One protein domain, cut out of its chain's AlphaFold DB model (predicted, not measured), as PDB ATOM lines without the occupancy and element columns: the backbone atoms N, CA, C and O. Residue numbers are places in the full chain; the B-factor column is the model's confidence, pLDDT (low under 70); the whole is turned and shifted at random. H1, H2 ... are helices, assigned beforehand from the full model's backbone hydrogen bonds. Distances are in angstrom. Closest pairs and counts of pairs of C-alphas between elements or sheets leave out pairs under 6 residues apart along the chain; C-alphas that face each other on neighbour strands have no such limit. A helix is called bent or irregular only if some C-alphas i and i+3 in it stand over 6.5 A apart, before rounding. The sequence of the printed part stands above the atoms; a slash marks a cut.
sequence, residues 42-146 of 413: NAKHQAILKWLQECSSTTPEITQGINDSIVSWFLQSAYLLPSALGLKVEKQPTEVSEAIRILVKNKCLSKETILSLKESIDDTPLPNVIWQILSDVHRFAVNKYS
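What this domain is: This is residues 42 to 146 of the 413 residues of an uncharacterized protein of Tritrichomonas foetus (UniProt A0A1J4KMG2). Five helices, mostly crossed, make a compact, rounded body: H5, the longest, and H2 run the same way through its middle, with H1 on one side of them and H3 and H4 on the other. H3 packs on H2, while H1 and H4 pack on H5. The 105 printed residues hold named helices in the order H1 to H5 and no named strand; the class is all helix. The radius of gyration of the C-alphas is 12.6 A, and the spans are 34 by 32 by 26 A.

Where its parts are: Find C-alpha 127 at (34.455, -25.289, 0.157); from there H5 runs 25.9 A to C-alpha 145 at (24.743, -11.072, -19.146). H2, residues 70 to 84, is 17.2 A long and irregular: C-alphas 76 and 79 are 7.5 A apart. H1, residues 42 to 55, begins at (41.503, -25.181, -11.459) and covers 20.0 A. H3 spans residues 96 to 105, 14.1 A, and H4 residues 111 to 118, 10.6 A.

How they stand to each other: Start at H5, the hub. Its residues 127 to 130 touch residues 70 to 74 of H2, at a shallow tilt of 20 degrees; the closest C-alphas, Val 71 and Pro 127, are 6.2 A apart. H1 touches it at a steep 58 degrees, closest at the C-alphas of Ile 48 and His 138, 6.4 A. H4 and H5 form a helical hairpin, with the C-alphas of Thr 113 and Gln 132 closest, at 6.3 A. H2 touches H3, closest at the C-alphas of Tyr 79 and Val 96, 4.6 A. H1 and H3 are apart. Every O i to N i+4 pair is within hydrogen-bond range in H1, H3, H4 and H5; in H2, 6 of 11 are.

The domain as a whole: The farthest C-alphas, Asn 42 and Glu 90, are 35.8 A apart. The printed part has no cut; the links H1 to H2 and H2 to H3 are long. Look for pLDDT under 70 at, among others, residues 119 to 125 and 143 to 146.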
ATOM      1  N   ASN A  42      40.697 -26.361 -11.765       73.31
ATOM      2  CA  ASN A  42      41.503 -25.181 -11.459       73.31
ATOM      3  C   ASN A  42      41.249 -24.039 -12.456       73.31
ATOM      4  O   ASN A  42      41.026 -22.897 -12.057       73.31
ATOM      5  N   ALA A  43      41.190 -24.352 -13.755       68.81
ATOM      6  CA  ALA A  43      40.865 -23.369 -14.787       68.81
ATOM      7  C   ALA A  43      39.465 -22.756 -14.589       68.81
ATOM      8  O   ALA A  43      39.282 -21.548 -14.758       68.81
ATOM      9  N   LYS A  44      38.477 -23.567 -14.181       73.56
ATOM     10  CA  LYS A  44      37.125 -23.082 -13.851       73.56
ATOM     11  C   LYS A  44      37.129 -22.155 -12.635       73.56
ATOM     12  O   LYS A  44      36.514 -21.093 -12.693       73.56
ATOM     13  N   HIS A  45      37.831 -22.521 -11.565       82.94
ATOM     14  CA  HIS A  45      37.937 -21.683 -10.367       82.94
ATOM     15  C   HIS A  45      38.625 -20.348 -10.678       82.94
ATOM     16  O   HIS A  45      38.118 -19.298 -10.294       82.94
ATOM     17  N   GLN A  46      39.711 -20.355 -11.458       78.31
ATOM     18  CA  GLN A  46      40.391 -19.127 -11.886       78.31
ATOM     19  C   GLN A  46      39.487 -18.202 -12.711       78.31
ATOM     20  O   GLN A  46      39.507 -16.988 -12.506       78.31
ATOM     21  N   ALA A  47      38.664 -18.753 -13.609       74.25
ATOM     22  CA  ALA A  47      37.708 -17.961 -14.384       74.25
ATOM     23  C   ALA A  47      36.670 -17.266 -13.484       74.25
ATOM     24  O   ALA A  47      36.395 -16.081 -13.663       74.25
ATOM     25  N   ILE A  48      36.149 -17.979 -12.480       80.56
ATOM     26  CA  ILE A  48      35.202 -17.438 -11.494       80.56
ATOM     27  C   ILE A  48      35.853 -16.333 -10.652       80.56
ATOM     28  O   ILE A  48      35.246 -15.284 -10.441       80.56
ATOM     29  N   LEU A  49      37.089 -16.536 -10.188       83.12
ATOM     30  CA  LEU A  49      37.820 -15.530  -9.408       83.12
ATOM     31  C   LEU A  49      38.069 -14.258 -10.219       83.12
ATOM     32  O   LEU A  49      37.862 -13.155  -9.717       83.12
ATOM     33  N   LYS A  50      38.461 -14.405 -11.489       78.69
ATOM     34  CA  LYS A  50      38.623 -13.274 -12.405       78.69
ATOM     35  C   LYS A  50      37.305 -12.519 -12.599       78.69
ATOM     36  O   LYS A  50      37.292 -11.295 -12.537       78.69
ATOM     37  N   TRP A  51      36.195 -13.234 -12.763       83.94
ATOM     38  CA  TRP A  51      34.873 -12.616 -12.854       83.94
ATOM     39  C   TRP A  51      34.501 -11.833 -11.582       83.94
ATOM     40  O   TRP A  51      34.045 -10.695 -11.673       83.94
ATOM     41  N   LEU A  52      34.762 -12.374 -10.386       78.44
ATOM     42  CA  LEU A  52      34.549 -11.646  -9.126       78.44
ATOM     43  C   LEU A  52      35.418 -10.380  -9.034       78.44
ATOM     44  O   LEU A  52      34.949  -9.341  -8.564       78.44
ATOM     45  N   GLN A  53      36.659 -10.435  -9.529       79.06
ATOM     46  CA  GLN A  53      37.521  -9.256  -9.647       79.06
ATOM     47  C   GLN A  53      36.941  -8.214 -10.607       79.06
ATOM     48  O   GLN A  53      36.948  -7.028 -10.287       79.06
ATOM     49  N   GLU A  54      36.378  -8.623 -11.740       73.62
ATOM     50  CA  GLU A  54      35.695  -7.714 -12.668       73.62
ATOM     51  C   GLU A  54      34.457  -7.067 -12.016       73.62
ATOM     52  O   GLU A  54      34.239  -5.858 -12.155       73.62
ATOM     53  N   CYS A  55      33.694  -7.826 -11.219       72.25
ATOM     54  CA  CYS A  55      32.550  -7.314 -10.458       72.25
ATOM     55  C   CYS A  55      32.927  -6.231  -9.435       72.25
ATOM     56  O   CYS A  55      32.095  -5.363  -9.154       72.25
ATOM     57  N   SER A  56      34.169  -6.213  -8.931       75.12
ATOM     58  CA  SER A  56      34.634  -5.199  -7.966       75.12
ATOM     59  C   SER A  56      34.539  -3.758  -8.485       75.12
ATOM     60  O   SER A  56      34.409  -2.824  -7.698       75.12
ATOM     61  N   SER A  57      34.520  -3.575  -9.811       67.56
ATOM     62  CA  SER A  57      34.326  -2.269 -10.457       67.56
ATOM     63  C   SER A  57      32.949  -1.643 -10.193       67.56
ATOM     64  O   SER A  57      32.808  -0.422 -10.243       67.56
ATOM     65  N   THR A  58      31.935  -2.469  -9.918       66.06
ATOM     66  CA  THR A  58      30.535  -2.046  -9.714       66.06
ATOM     67  C   THR A  58      30.027  -2.345  -8.312       66.06
ATOM     68  O   THR A  58      29.184  -1.614  -7.800       66.06
ATOM     69  N   THR A  59      30.549  -3.397  -7.683       74.19
ATOM     70  CA  THR A  59      30.292  -3.754  -6.287       74.19
ATOM     71  C   THR A  59      31.636  -3.782  -5.564       74.19
ATOM     72  O   THR A  59      32.257  -4.847  -5.474       74.19
ATOM     73  N   PRO A  60      32.127  -2.616  -5.099       71.12
ATOM     74  CA  PRO A  60      33.317  -2.556  -4.260       71.12
ATOM     75  C   PRO A  60      33.152  -3.509  -3.073       71.12
ATOM     76  O   PRO A  60      32.030  -3.766  -2.651       71.12
ATOM     77  N   GLU A  61      34.253  -4.043  -2.549       81.38
ATOM     78  CA  GLU A  61      34.276  -4.988  -1.414       81.38
ATOM     79  C   GLU A  61      33.921  -6.447  -1.744       81.38
ATOM     80  O   GLU A  61      34.291  -7.331  -0.979       81.38
ATOM     81  N   ILE A  62      33.357  -6.755  -2.922       80.75
ATOM     82  CA  ILE A  62      33.045  -8.149  -3.300       80.75
ATOM     83  C   ILE A  62      34.273  -9.069  -3.337       80.75
ATOM     84  O   ILE A  62      34.127 -10.281  -3.288       80.75
ATOM     85  N   THR A  63      35.486  -8.531  -3.440       80.25
ATOM     86  CA  THR A  63      36.739  -9.300  -3.447       80.25
ATOM     87  C   THR A  63      37.418  -9.381  -2.076       80.25
ATOM     88  O   THR A  63      38.471 -10.007  -1.966       80.25
ATOM     89  N   GLN A  64      36.852  -8.784  -1.022       77.81
ATOM     90  CA  GLN A  64      37.431  -8.856   0.323       77.81
ATOM     91  C   GLN A  64      37.413 -10.297   0.851       77.81
ATOM     92  O   GLN A  64      36.413 -11.002   0.713       77.81
ATOM     93  N   GLY A  65      38.545 -10.747   1.402       68.50
ATOM     94  CA  GLY A  65      38.738 -12.106   1.921       68.50
ATOM     95  C   GLY A  65      39.005 -13.184   0.859       68.50
ATOM     96  O   GLY A  65      39.297 -14.326   1.209       68.50
ATOM     97  N   ILE A  66      38.954 -12.853  -0.443       74.75
ATOM     98  CA  ILE A  66      39.089 -13.840  -1.537       74.75
ATOM     99  C   ILE A  66      40.492 -14.442  -1.655       74.75
ATOM    100  O   ILE A  66      40.636 -15.580  -2.093       74.75
ATOM    101  N   ASN A  67      41.510 -13.682  -1.251       71.81
ATOM    102  CA  ASN A  67      42.906 -14.116  -1.273       71.81
ATOM    103  C   ASN A  67      43.290 -14.922  -0.021       71.81
ATOM    104  O   ASN A  67      44.309 -15.606  -0.051       71.81
ATOM    105  N   ASP A  68      42.487 -14.851   1.046       73.25
ATOM    106  CA  ASP A  68      42.762 -15.527   2.316       73.25
ATOM    107  C   ASP A  68      42.180 -16.946   2.311       73.25
ATOM    108  O   ASP A  68      42.876 -17.925   2.572       73.25
ATOM    109  N   SER A  69      40.893 -17.080   1.981       79.31
ATOM    110  CA  SER A  69      40.224 -18.370   1.788       79.31
ATOM    111  C   SER A  69      38.868 -18.162   1.129       79.31
ATOM    112  O   SER A  69      38.145 -17.226   1.468       79.31
ATOM    113  N   ILE A  70      38.452 -19.087   0.258       79.94
ATOM    114  CA  ILE A  70      37.117 -19.036  -0.354       79.94
ATOM    115  C   ILE A  70      35.990 -19.117   0.690       79.94
ATOM    116  O   ILE A  70      34.916 -18.561   0.484       79.94
ATOM    117  N   VAL A  71      36.249 -19.763   1.832       80.25
ATOM    118  CA  VAL A  71      35.310 -19.844   2.961       80.25
ATOM    119  C   VAL A  71      35.228 -18.504   3.690       80.25
ATOM    120  O   VAL A  71      34.134 -18.027   3.980       80.25
ATOM    121  N   SER A  72      36.376 -17.865   3.934       76.88
ATOM    122  CA  SER A  72      36.438 -16.537   4.560       76.88
ATOM    123  C   SER A  72      35.732 -15.494   3.696       76.88
ATOM    124  O   SER A  72      34.849 -14.786   4.179       76.88
ATOM    125  N   TRP A  73      36.030 -15.495   2.396       87.00
ATOM    126  CA  TRP A  73      35.319 -14.698   1.406       87.00
ATOM    127  C   TRP A  73      33.813 -14.945   1.429       87.00
ATOM    128  O   TRP A  73      33.031 -13.999   1.405       87.00
ATOM    129  N   PHE A  74      33.385 -16.207   1.483       83.81
ATOM    130  CA  PHE A  74      31.965 -16.532   1.449       83.81
ATOM    131  C   PHE A  74      31.224 -15.948   2.653       83.81
ATOM    132  O   PHE A  74      30.172 -15.337   2.492       83.81
ATOM    133  N   LEU A  75      31.802 -16.072   3.847       81.56
ATOM    134  CA  LEU A  75      31.222 -15.529   5.074       81.56
ATOM    135  C   LEU A  75      31.196 -13.995   5.089       81.56
ATOM    136  O   LEU A  75      30.246 -13.411   5.603       81.56
ATOM    137  N   GLN A  76      32.220 -13.351   4.527       80.38
ATOM    138  CA  GLN A  76      32.378 -11.897   4.581       80.38
ATOM    139  C   GLN A  76      31.685 -11.162   3.437       80.38
ATOM    140  O   GLN A  76      31.195 -10.066   3.652       80.38
ATOM    141  N   SER A  77      31.633 -11.747   2.242       83.12
ATOM    142  CA  SER A  77      31.385 -10.996   1.004       83.12
ATOM    143  C   SER A  77      30.312 -11.626   0.113       83.12
ATOM    144  O   SER A  77      29.803 -10.958  -0.789       83.12
ATOM    145  N   ALA A  78      29.889 -12.878   0.347       82.56
ATOM    146  CA  ALA A  78      28.888 -13.523  -0.518       82.56
ATOM    147  C   ALA A  78      27.511 -12.846  -0.466       82.56
ATOM    148  O   ALA A  78      26.729 -12.975  -1.413       82.56
ATOM    149  N   TYR A  79      27.216 -12.080   0.592       83.38
ATOM    150  CA  TYR A  79      25.982 -11.298   0.665       83.38
ATOM    151  C   TYR A  79      25.885 -10.250  -0.459       83.38
ATOM    152  O   TYR A  79      24.788  -9.869  -0.860       83.38
ATOM    153  N   LEU A  80      27.014  -9.836  -1.042       83.75
ATOM    154  CA  LEU A  80      27.077  -8.867  -2.136       83.75
ATOM    155  C   LEU A  80      26.729  -9.468  -3.510       83.75
ATOM    156  O   LEU A  80      26.454  -8.721  -4.454       83.75
ATOM    157  N   LEU A  81      26.684 -10.802  -3.645       84.44
ATOM    158  CA  LEU A  81      26.442 -11.486  -4.924       84.44
ATOM    159  C   LEU A  81      25.142 -11.057  -5.628       84.44
ATOM    160  O   LEU A  81      25.187 -10.810  -6.835       84.44
ATOM    161  N   PRO A  82      23.980 -10.919  -4.954       83.00
ATOM    162  CA  PRO A  82      22.762 -10.468  -5.624       83.00
ATOM    163  C   PRO A  82      22.885  -9.064  -6.223       83.00
ATOM    164  O   PRO A  82      22.324  -8.803  -7.292       83.00
ATOM    165  N   SER A  83      23.641  -8.183  -5.566       80.31
ATOM    166  CA  SER A  83      23.890  -6.815  -6.026       80.31
ATOM    167  C   SER A  83      24.836  -6.807  -7.226       80.31
ATOM    168  O   SER A  83      24.533  -6.162  -8.228       80.31
ATOM    169  N   ALA A  84      25.898  -7.616  -7.192       78.69
ATOM    170  CA  ALA A  84      26.805  -7.815  -8.327       78.69
ATOM    171  C   ALA A  84      26.101  -8.420  -9.556       78.69
ATOM    172  O   ALA A  84      26.397  -8.100 -10.709       78.69
ATOM    173  N   LEU A  85      25.096  -9.263  -9.320       75.25
ATOM    174  CA  LEU A  85      24.221  -9.790 -10.361       75.25
ATOM    175  C   LEU A  85      23.151  -8.792 -10.822       75.25
ATOM    176  O   LEU A  85      22.357  -9.150 -11.693       75.25
ATOM    177  N   GLY A  86      23.053  -7.587 -10.253       71.94
ATOM    178  CA  GLY A  86      22.006  -6.621 -10.590       71.94
ATOM    179  C   GLY A  86      20.599  -7.208 -10.426       71.94
ATOM    180  O   GLY A  86      19.726  -7.014 -11.281       71.94
ATOM    181  N   LEU A  87      20.390  -8.050  -9.409       77.00
ATOM    182  CA  LEU A  87      19.066  -8.565  -9.071       77.00
ATOM    183  C   LEU A  87      18.269  -7.456  -8.387       77.00
ATOM    184  O   LEU A  87      18.782  -6.731  -7.540       77.00
ATOM    185  N   LYS A  88      16.995  -7.307  -8.762       64.50
ATOM    186  CA  LYS A  88      16.096  -6.400  -8.050       64.50
ATOM    187  C   LYS A  88      15.783  -7.022  -6.698       64.50
ATOM    188  O   LYS A  88      15.049  -8.007  -6.634       64.50
ATOM    189  N   VAL A  89      16.343  -6.447  -5.644       66.19
ATOM    190  CA  VAL A  89      16.045  -6.827  -4.266       66.19
ATOM    191  C   VAL A  89      15.381  -5.636  -3.584       66.19
ATOM    192  O   VAL A  89      15.855  -4.513  -3.715       66.19
ATOM    193  N   GLU A  90      14.261  -5.870  -2.899       60.03
ATOM    194  CA  GLU A  90      13.532  -4.822  -2.163       60.03
ATOM    195  C   GLU A  90      14.352  -4.277  -0.986       60.03
ATOM    196  O   GLU A  90      14.240  -3.106  -0.636       60.03
ATOM    197  N   LYS A  91      15.225  -5.117  -0.421       70.19
ATOM    198  CA  LYS A  91      16.196  -4.774   0.613       70.19
ATOM    199  C   LYS A  91      17.511  -5.477   0.294       70.19
ATOM    200  O   LYS A  91      17.489  -6.647  -0.081       70.19
ATOM    201  N   GLN A  92      18.641  -4.778   0.389       68.62
ATOM    202  CA  GLN A  92      19.931  -5.444   0.213       68.62
ATOM    203  C   GLN A  92      20.146  -6.444   1.355       68.62
ATOM    204  O   GLN A  92      19.916  -6.076   2.511       68.62
ATOM    205  N   PRO A  93      20.554  -7.684   1.041       75.94
ATOM    206  CA  PRO A  93      20.829  -8.671   2.070       75.94
ATOM    207  C   PRO A  93      22.012  -8.204   2.919       75.94
ATOM    208  O   PRO A  93      23.023  -7.775   2.371       75.94
ATOM    209  N   THR A  94      21.893  -8.290   4.240       74.69
ATOM    210  CA  THR A  94      23.018  -8.034   5.164       74.69
ATOM    211  C   THR A  94      23.717  -9.320   5.587       74.69
ATOM    212  O   THR A  94      24.788  -9.275   6.180       74.69
ATOM    213  N   GLU A  95      23.120 -10.470   5.273       77.56
ATOM    214  CA  GLU A  95      23.622 -11.788   5.638       77.56
ATOM    215  C   GLU A  95      23.677 -12.718   4.425       77.56
ATOM    216  O   GLU A  95      22.874 -12.635   3.487       77.56
ATOM    217  N   VAL A  96      24.603 -13.673   4.480       80.25
ATOM    218  CA  VAL A  96      24.787 -14.701   3.448       80.25
ATOM    219  C   VAL A  96      23.529 -15.562   3.286       80.25
ATOM    220  O   VAL A  96      23.142 -15.895   2.167       80.25
ATOM    221  N   SER A  97      22.838 -15.866   4.388       79.75
ATOM    222  CA  SER A  97      21.603 -16.659   4.395       79.75
ATOM    223  C   SER A  97      20.492 -16.003   3.556       79.75
ATOM    224  O   SER A  97      19.818 -16.664   2.759       79.75
ATOM    225  N   GLU A  98      20.331 -14.684   3.678       79.12
ATOM    226  CA  GLU A  98      19.364 -13.892   2.923       79.12
ATOM    227  C   GLU A  98      19.758 -13.803   1.446       79.12
ATOM    228  O   GLU A  98      18.918 -14.003   0.564       79.12
ATOM    229  N   ALA A  99      21.049 -13.611   1.165       81.31
ATOM    230  CA  ALA A  99      21.567 -13.615  -0.197       81.31
ATOM    231  C   ALA A  99      21.328 -14.952  -0.909       81.31
ATOM    232  O   ALA A  99      20.836 -14.956  -2.038       81.31
ATOM    233  N   ILE A 100      21.563 -16.091  -0.248       82.50
ATOM    234  CA  ILE A 100      21.258 -17.418  -0.804       82.50
ATOM    235  C   ILE A 100      19.761 -17.543  -1.107       82.50
ATOM    236  O   ILE A 100      19.396 -17.975  -2.201       82.50
ATOM    237  N   ARG A 101      18.873 -17.116  -0.198       81.56
ATOM    238  CA  ARG A 101      17.417 -17.135  -0.449       81.56
ATOM    239  C   ARG A 101      17.039 -16.303  -1.675       81.56
ATOM    240  O   ARG A 101      16.202 -16.736  -2.470       81.56
ATOM    241  N   ILE A 102      17.670 -15.145  -1.866       80.56
ATOM    242  CA  ILE A 102      17.470 -14.295  -3.047       80.56
ATOM    243  C   ILE A 102      17.963 -14.998  -4.318       80.56
ATOM    244  O   ILE A 102      17.244 -14.994  -5.321       80.56
ATOM    245  N   LEU A 103      19.138 -15.633  -4.286       82.94
ATOM    246  CA  LEU A 103      19.684 -16.395  -5.414       82.94
ATOM    247  C   LEU A 103      18.774 -17.575  -5.791       82.94
ATOM    248  O   LEU A 103      18.492 -17.783  -6.971       82.94
ATOM    249  N   VAL A 104      18.236 -18.299  -4.805       83.94
ATOM    250  CA  VAL A 104      17.260 -19.380  -5.027       83.94
ATOM    251  C   VAL A 104      15.967 -18.835  -5.639       83.94
ATOM    252  O   VAL A 104      15.504 -19.352  -6.657       83.94
ATOM    253  N   LYS A 105      15.403 -17.753  -5.080       83.88
ATOM    254  CA  LYS A 105      14.167 -17.122  -5.582       83.88
ATOM    255  C   LYS A 105      14.305 -16.656  -7.036       83.88
ATOM    256  O   LYS A 105      13.353 -16.764  -7.807       83.88
ATOM    257  N   ASN A 106      15.488 -16.179  -7.419       79.81
ATOM    258  CA  ASN A 106      15.794 -15.722  -8.776       79.81
ATOM    259  C   ASN A 106      16.294 -16.838  -9.712       79.81
ATOM    260  O   ASN A 106      16.705 -16.544 -10.834       79.81
ATOM    261  N   LYS A 107      16.220 -18.110  -9.290       84.50
ATOM    262  CA  LYS A 107      16.651 -19.285 -10.069       84.50
ATOM    263  C   LYS A 107      18.126 -19.219 -10.503       84.50
ATOM    264  O   LYS A 107      18.478 -19.699 -11.577       84.50
ATOM    265  N   CYS A 108      18.982 -18.623  -9.674       83.50
ATOM    266  CA  CYS A 108      20.419 -18.534  -9.929       83.50
ATOM    267  C   CYS A 108      21.163 -19.831  -9.586       83.50
ATOM    268  O   CYS A 108      22.232 -20.069 -10.133       83.50
ATOM    269  N   LEU A 109      20.600 -20.661  -8.701       86.56
ATOM    270  CA  LEU A 109      21.194 -21.922  -8.250       86.56
ATOM    271  C   LEU A 109      20.499 -23.125  -8.895       86.56
ATOM    272  O   LEU A 109      19.280 -23.126  -9.092       86.56
ATOM    273  N   SER A 110      21.277 -24.152  -9.222       85.94
ATOM    274  CA  SER A 110      20.798 -25.431  -9.739       85.94
ATOM    275  C   SER A 110      20.095 -26.248  -8.653       85.94
ATOM    276  O   SER A 110      20.270 -26.029  -7.453       85.94
ATOM    277  N   LYS A 111      19.291 -27.231  -9.076       83.00
ATOM    278  CA  LYS A 111      18.623 -28.152  -8.146       83.00
ATOM    279  C   LYS A 111      19.626 -28.950  -7.307       83.00
ATOM    280  O   LYS A 111      19.352 -29.179  -6.137       83.00
ATOM    281  N   GLU A 112      20.763 -29.326  -7.889       82.62
ATOM    282  CA  GLU A 112      21.841 -30.061  -7.214       82.62
ATOM    283  C   GLU A 112      22.460 -29.220  -6.096       82.62
ATOM    284  O   GLU A 112      22.486 -29.650  -4.949       82.62
ATOM    285  N   THR A 113      22.830 -27.970  -6.381       84.06
ATOM    286  CA  THR A 113      23.385 -27.060  -5.367       84.06
ATOM    287  C   THR A 113      22.383 -26.735  -4.260       84.06
ATOM    288  O   THR A 113      22.760 -26.626  -3.098       84.06
ATOM    289  N   ILE A 114      21.089 -26.624  -4.584       83.06
ATOM    290  CA  ILE A 114      20.033 -26.439  -3.575       83.06
ATOM    291  C   ILE A 114      19.904 -27.671  -2.664       83.06
ATOM    292  O   ILE A 114      19.615 -27.508  -1.481       83.06
ATOM    293  N   LEU A 115      20.097 -28.886  -3.187       81.69
ATOM    294  CA  LEU A 115      20.095 -30.110  -2.381       81.69
ATOM    295  C   LEU A 115      21.316 -30.157  -1.454       81.69
ATOM    296  O   LEU A 115      21.136 -30.308  -0.251       81.69
ATOM    297  N   SER A 116      22.518 -29.887  -1.970       79.88
ATOM    298  CA  SER A 116      23.743 -29.835  -1.155       79.88
ATOM    299  C   SER A 116      23.697 -28.753  -0.067       79.88
ATOM    300  O   SER A 116      24.226 -28.939   1.027       79.88
ATOM    301  N   LEU A 117      23.013 -27.634  -0.324       76.75
ATOM    302  CA  LEU A 117      22.742 -26.599   0.679       76.75
ATOM    303  C   LEU A 117      21.756 -27.053   1.765       76.75
ATOM    304  O   LEU A 117      21.874 -26.640   2.912       76.75
ATOM    305  N   LYS A 118      20.770 -27.890   1.420       72.25
ATOM    306  CA  LYS A 118      19.813 -28.435   2.398       72.25
ATOM    307  C   LYS A 118      20.435 -29.492   3.305       72.25
ATOM    308  O   LYS A 118      19.985 -29.669   4.428       72.25
ATOM    309  N   GLU A 119      21.456 -30.178   2.817       65.44
ATOM    310  CA  GLU A 119      22.214 -31.169   3.582       65.44
ATOM    311  C   GLU A 119      23.265 -30.522   4.506       65.44
ATOM    312  O   GLU A 119      23.833 -31.209   5.346       65.44
ATOM    313  N   SER A 120      23.493 -29.206   4.391       60.56
ATOM    314  CA  SER A 120      24.488 -28.431   5.156       60.56
ATOM    315  C   SER A 120      23.875 -27.328   6.039       60.56
ATOM    316  O   SER A 120      24.564 -26.390   6.416       60.56
ATOM    317  N   ILE A 121      22.580 -27.426   6.376       50.56
ATOM    318  CA  ILE A 121      21.788 -26.355   7.024       50.56
ATOM    319  C   ILE A 121      22.343 -25.881   8.382       50.56
ATOM    320  O   ILE A 121      22.098 -24.730   8.743       50.56
ATOM    321  N   ASP A 122      23.105 -26.715   9.093       48.97
ATOM    322  CA  ASP A 122      23.574 -26.415  10.454       48.97
ATOM    323  C   ASP A 122      25.052 -25.983  10.540       48.97
ATOM    324  O   ASP A 122      25.482 -25.522  11.595       48.97
ATOM    325  N   ASP A 123      25.811 -26.042   9.437       56.00
ATOM    326  CA  ASP A 123      27.251 -25.751   9.412       56.00
ATOM    327  C   ASP A 123      27.641 -24.780   8.283       56.00
ATOM    328  O   ASP A 123      26.927 -24.588   7.297       56.00
ATOM    329  N   THR A 124      28.815 -24.149   8.409       62.81
ATOM    330  CA  THR A 124      29.381 -23.342   7.311       62.81
ATOM    331  C   THR A 124      29.535 -24.237   6.075       62.81
ATOM    332  O   THR A 124      30.149 -25.300   6.189       62.81
ATOM    333  N   PRO A 125      29.010 -23.849   4.895       69.19
ATOM    334  CA  PRO A 125      29.038 -24.721   3.733       69.19
ATOM    335  C   PRO A 125      30.476 -25.078   3.366       69.19
ATOM    336  O   PRO A 125      31.358 -24.219   3.313       69.19
ATOM    337  N   LEU A 126      30.695 -26.363   3.096       76.19
ATOM    338  CA  LEU A 126      31.999 -26.881   2.707       76.19
ATOM    339  C   LEU A 126      32.528 -26.148   1.453       76.19
ATOM    340  O   LEU A 126      31.737 -25.732   0.596       76.19
ATOM    341  N   PRO A 127      33.860 -26.020   1.280       78.56
ATOM    342  CA  PRO A 127      34.455 -25.289   0.157       78.56
ATOM    343  C   PRO A 127      33.948 -25.728  -1.225       78.56
ATOM    344  O   PRO A 127      33.767 -24.904  -2.116       78.56
ATOM    345  N   ASN A 128      33.683 -27.023  -1.411       78.81
ATOM    346  CA  ASN A 128      33.120 -27.572  -2.647       78.81
ATOM    347  C   ASN A 128      31.698 -27.053  -2.930       78.81
ATOM    348  O   ASN A 128      31.395 -26.720  -4.074       78.81
ATOM    349  N   VAL A 129      30.850 -26.929  -1.906       81.12
ATOM    350  CA  VAL A 129      29.500 -26.360  -2.024       81.12
ATOM    351  C   VAL A 129      29.588 -24.869  -2.352       81.12
ATOM    352  O   VAL A 129      28.863 -24.390  -3.221       81.12
ATOM    353  N   ILE A 130      30.535 -24.140  -1.749       83.94
ATOM    354  CA  ILE A 130      30.793 -22.727  -2.080       83.94
ATOM    355  C   ILE A 130      31.203 -22.575  -3.552       83.94
ATOM    356  O   ILE A 130      30.659 -21.728  -4.263       83.94
ATOM    357  N   TRP A 131      32.103 -23.426  -4.050       84.38
ATOM    358  CA  TRP A 131      32.492 -23.426  -5.463       84.38
ATOM    359  C   TRP A 131      31.343 -23.804  -6.402       84.38
ATOM    360  O   TRP A 131      31.243 -23.238  -7.491       84.38
ATOM    361  N   GLN A 132      30.442 -24.697  -5.992       83.62
ATOM    362  CA  GLN A 132      29.229 -25.005  -6.757       83.62
ATOM    363  C   GLN A 132      28.278 -23.807  -6.825       83.62
ATOM    364  O   GLN A 132      27.819 -23.464  -7.914       83.62
ATOM    365  N   ILE A 133      28.043 -23.121  -5.700       84.00
ATOM    366  CA  ILE A 133      27.249 -21.882  -5.652       84.00
ATOM    367  C   ILE A 133      27.853 -20.843  -6.593       84.00
ATOM    368  O   ILE A 133      27.147 -20.280  -7.424       84.00
ATOM    369  N   LEU A 134      29.163 -20.619  -6.501       86.12
ATOM    370  CA  LEU A 134      29.874 -19.676  -7.355       86.12
ATOM    371  C   LEU A 134      29.843 -20.069  -8.829       86.12
ATOM    372  O   LEU A 134      29.680 -19.201  -9.680       86.12
ATOM    373  N   SER A 135      29.961 -21.356  -9.149       85.75
ATOM    374  CA  SER A 135      29.854 -21.859 -10.518       85.75
ATOM    375  C   SER A 135      28.452 -21.635 -11.084       85.75
ATOM    376  O   SER A 135      28.310 -21.204 -12.227       85.75
ATOM    377  N   ASP A 136      27.412 -21.885 -10.293       85.69
ATOM    378  CA  ASP A 136      26.023 -21.664 -10.687       85.69
ATOM    379  C   ASP A 136      25.701 -20.181 -10.850       85.69
ATOM    380  O   ASP A 136      25.087 -19.791 -11.843       85.69
ATOM    381  N   VAL A 137      26.181 -19.352  -9.925       86.00
ATOM    382  CA  VAL A 137      26.058 -17.895  -9.965       86.00
ATOM    383  C   VAL A 137      26.826 -17.310 -11.141       86.00
ATOM    384  O   VAL A 137      26.267 -16.496 -11.866       86.00
ATOM    385  N   HIS A 138      28.063 -17.743 -11.381       84.00
ATOM    386  CA  HIS A 138      28.853 -17.335 -12.538       84.00
ATOM    387  C   HIS A 138      28.189 -17.800 -13.833       84.00
ATOM    388  O   HIS A 138      28.054 -17.009 -14.752       84.00
ATOM    389  N   ARG A 139      27.676 -19.034 -13.911       82.19
ATOM    390  CA  ARG A 139      26.905 -19.506 -15.072       82.19
ATOM    391  C   ARG A 139      25.632 -18.691 -15.260       82.19
ATOM    392  O   ARG A 139      25.281 -18.379 -16.387       82.19
ATOM    393  N   PHE A 140      24.934 -18.338 -14.186       80.19
ATOM    394  CA  PHE A 140      23.763 -17.474 -14.249       80.19
ATOM    395  C   PHE A 140      24.142 -16.056 -14.681       80.19
ATOM    396  O   PHE A 140      23.432 -15.489 -15.497       80.19
ATOM    397  N   ALA A 141      25.248 -15.497 -14.191       74.06
ATOM    398  CA  ALA A 141      25.782 -14.206 -14.610       74.06
ATOM    399  C   ALA A 141      26.142 -14.252 -16.091       74.06
ATOM    400  O   ALA A 141      25.648 -13.443 -16.861       74.06
ATOM    401  N   VAL A 142      26.915 -15.253 -16.503       70.44
ATOM    402  CA  VAL A 142      27.237 -15.519 -17.898       70.44
ATOM    403  C   VAL A 142      25.966 -15.702 -18.698       70.44
ATOM    404  O   VAL A 142      25.935 -15.141 -19.758       70.44
ATOM    405  N   ASN A 143      24.905 -16.352 -18.219       68.25
ATOM    406  CA  ASN A 143      23.660 -16.529 -18.978       68.25
ATOM    407  C   ASN A 143      22.761 -15.273 -19.010       68.25
ATOM    408  O   ASN A 143      22.078 -15.008 -19.995       68.25
ATOM    409  N   LYS A 144      22.730 -14.505 -17.914       62.12
ATOM    410  CA  LYS A 144      21.945 -13.271 -17.738       62.12
ATOM    411  C   LYS A 144      22.588 -12.100 -18.476       62.12
ATOM    412  O   LYS A 144      21.882 -11.258 -19.027       62.12
ATOM    413  N   TYR A 145      23.913 -12.046 -18.450       51.84
ATOM    414  CA  TYR A 145      24.743 -11.072 -19.146       51.84
ATOM    415  C   TYR A 145      25.254 -11.598 -20.488       51.84
ATOM    416  O   TYR A 145      25.663 -10.790 -21.313       51.84
ATOM    417  N   SER A 146      25.098 -12.895 -20.794       40.88
ATOM    418  CA  SER A 146      24.990 -13.391 -22.170       40.88
ATOM    419  C   SER A 146      23.612 -13.015 -22.691       40.88
ATOM    420  O   SER A 146      22.792 -13.836 -23.096       40.88
TER     421      SER A 146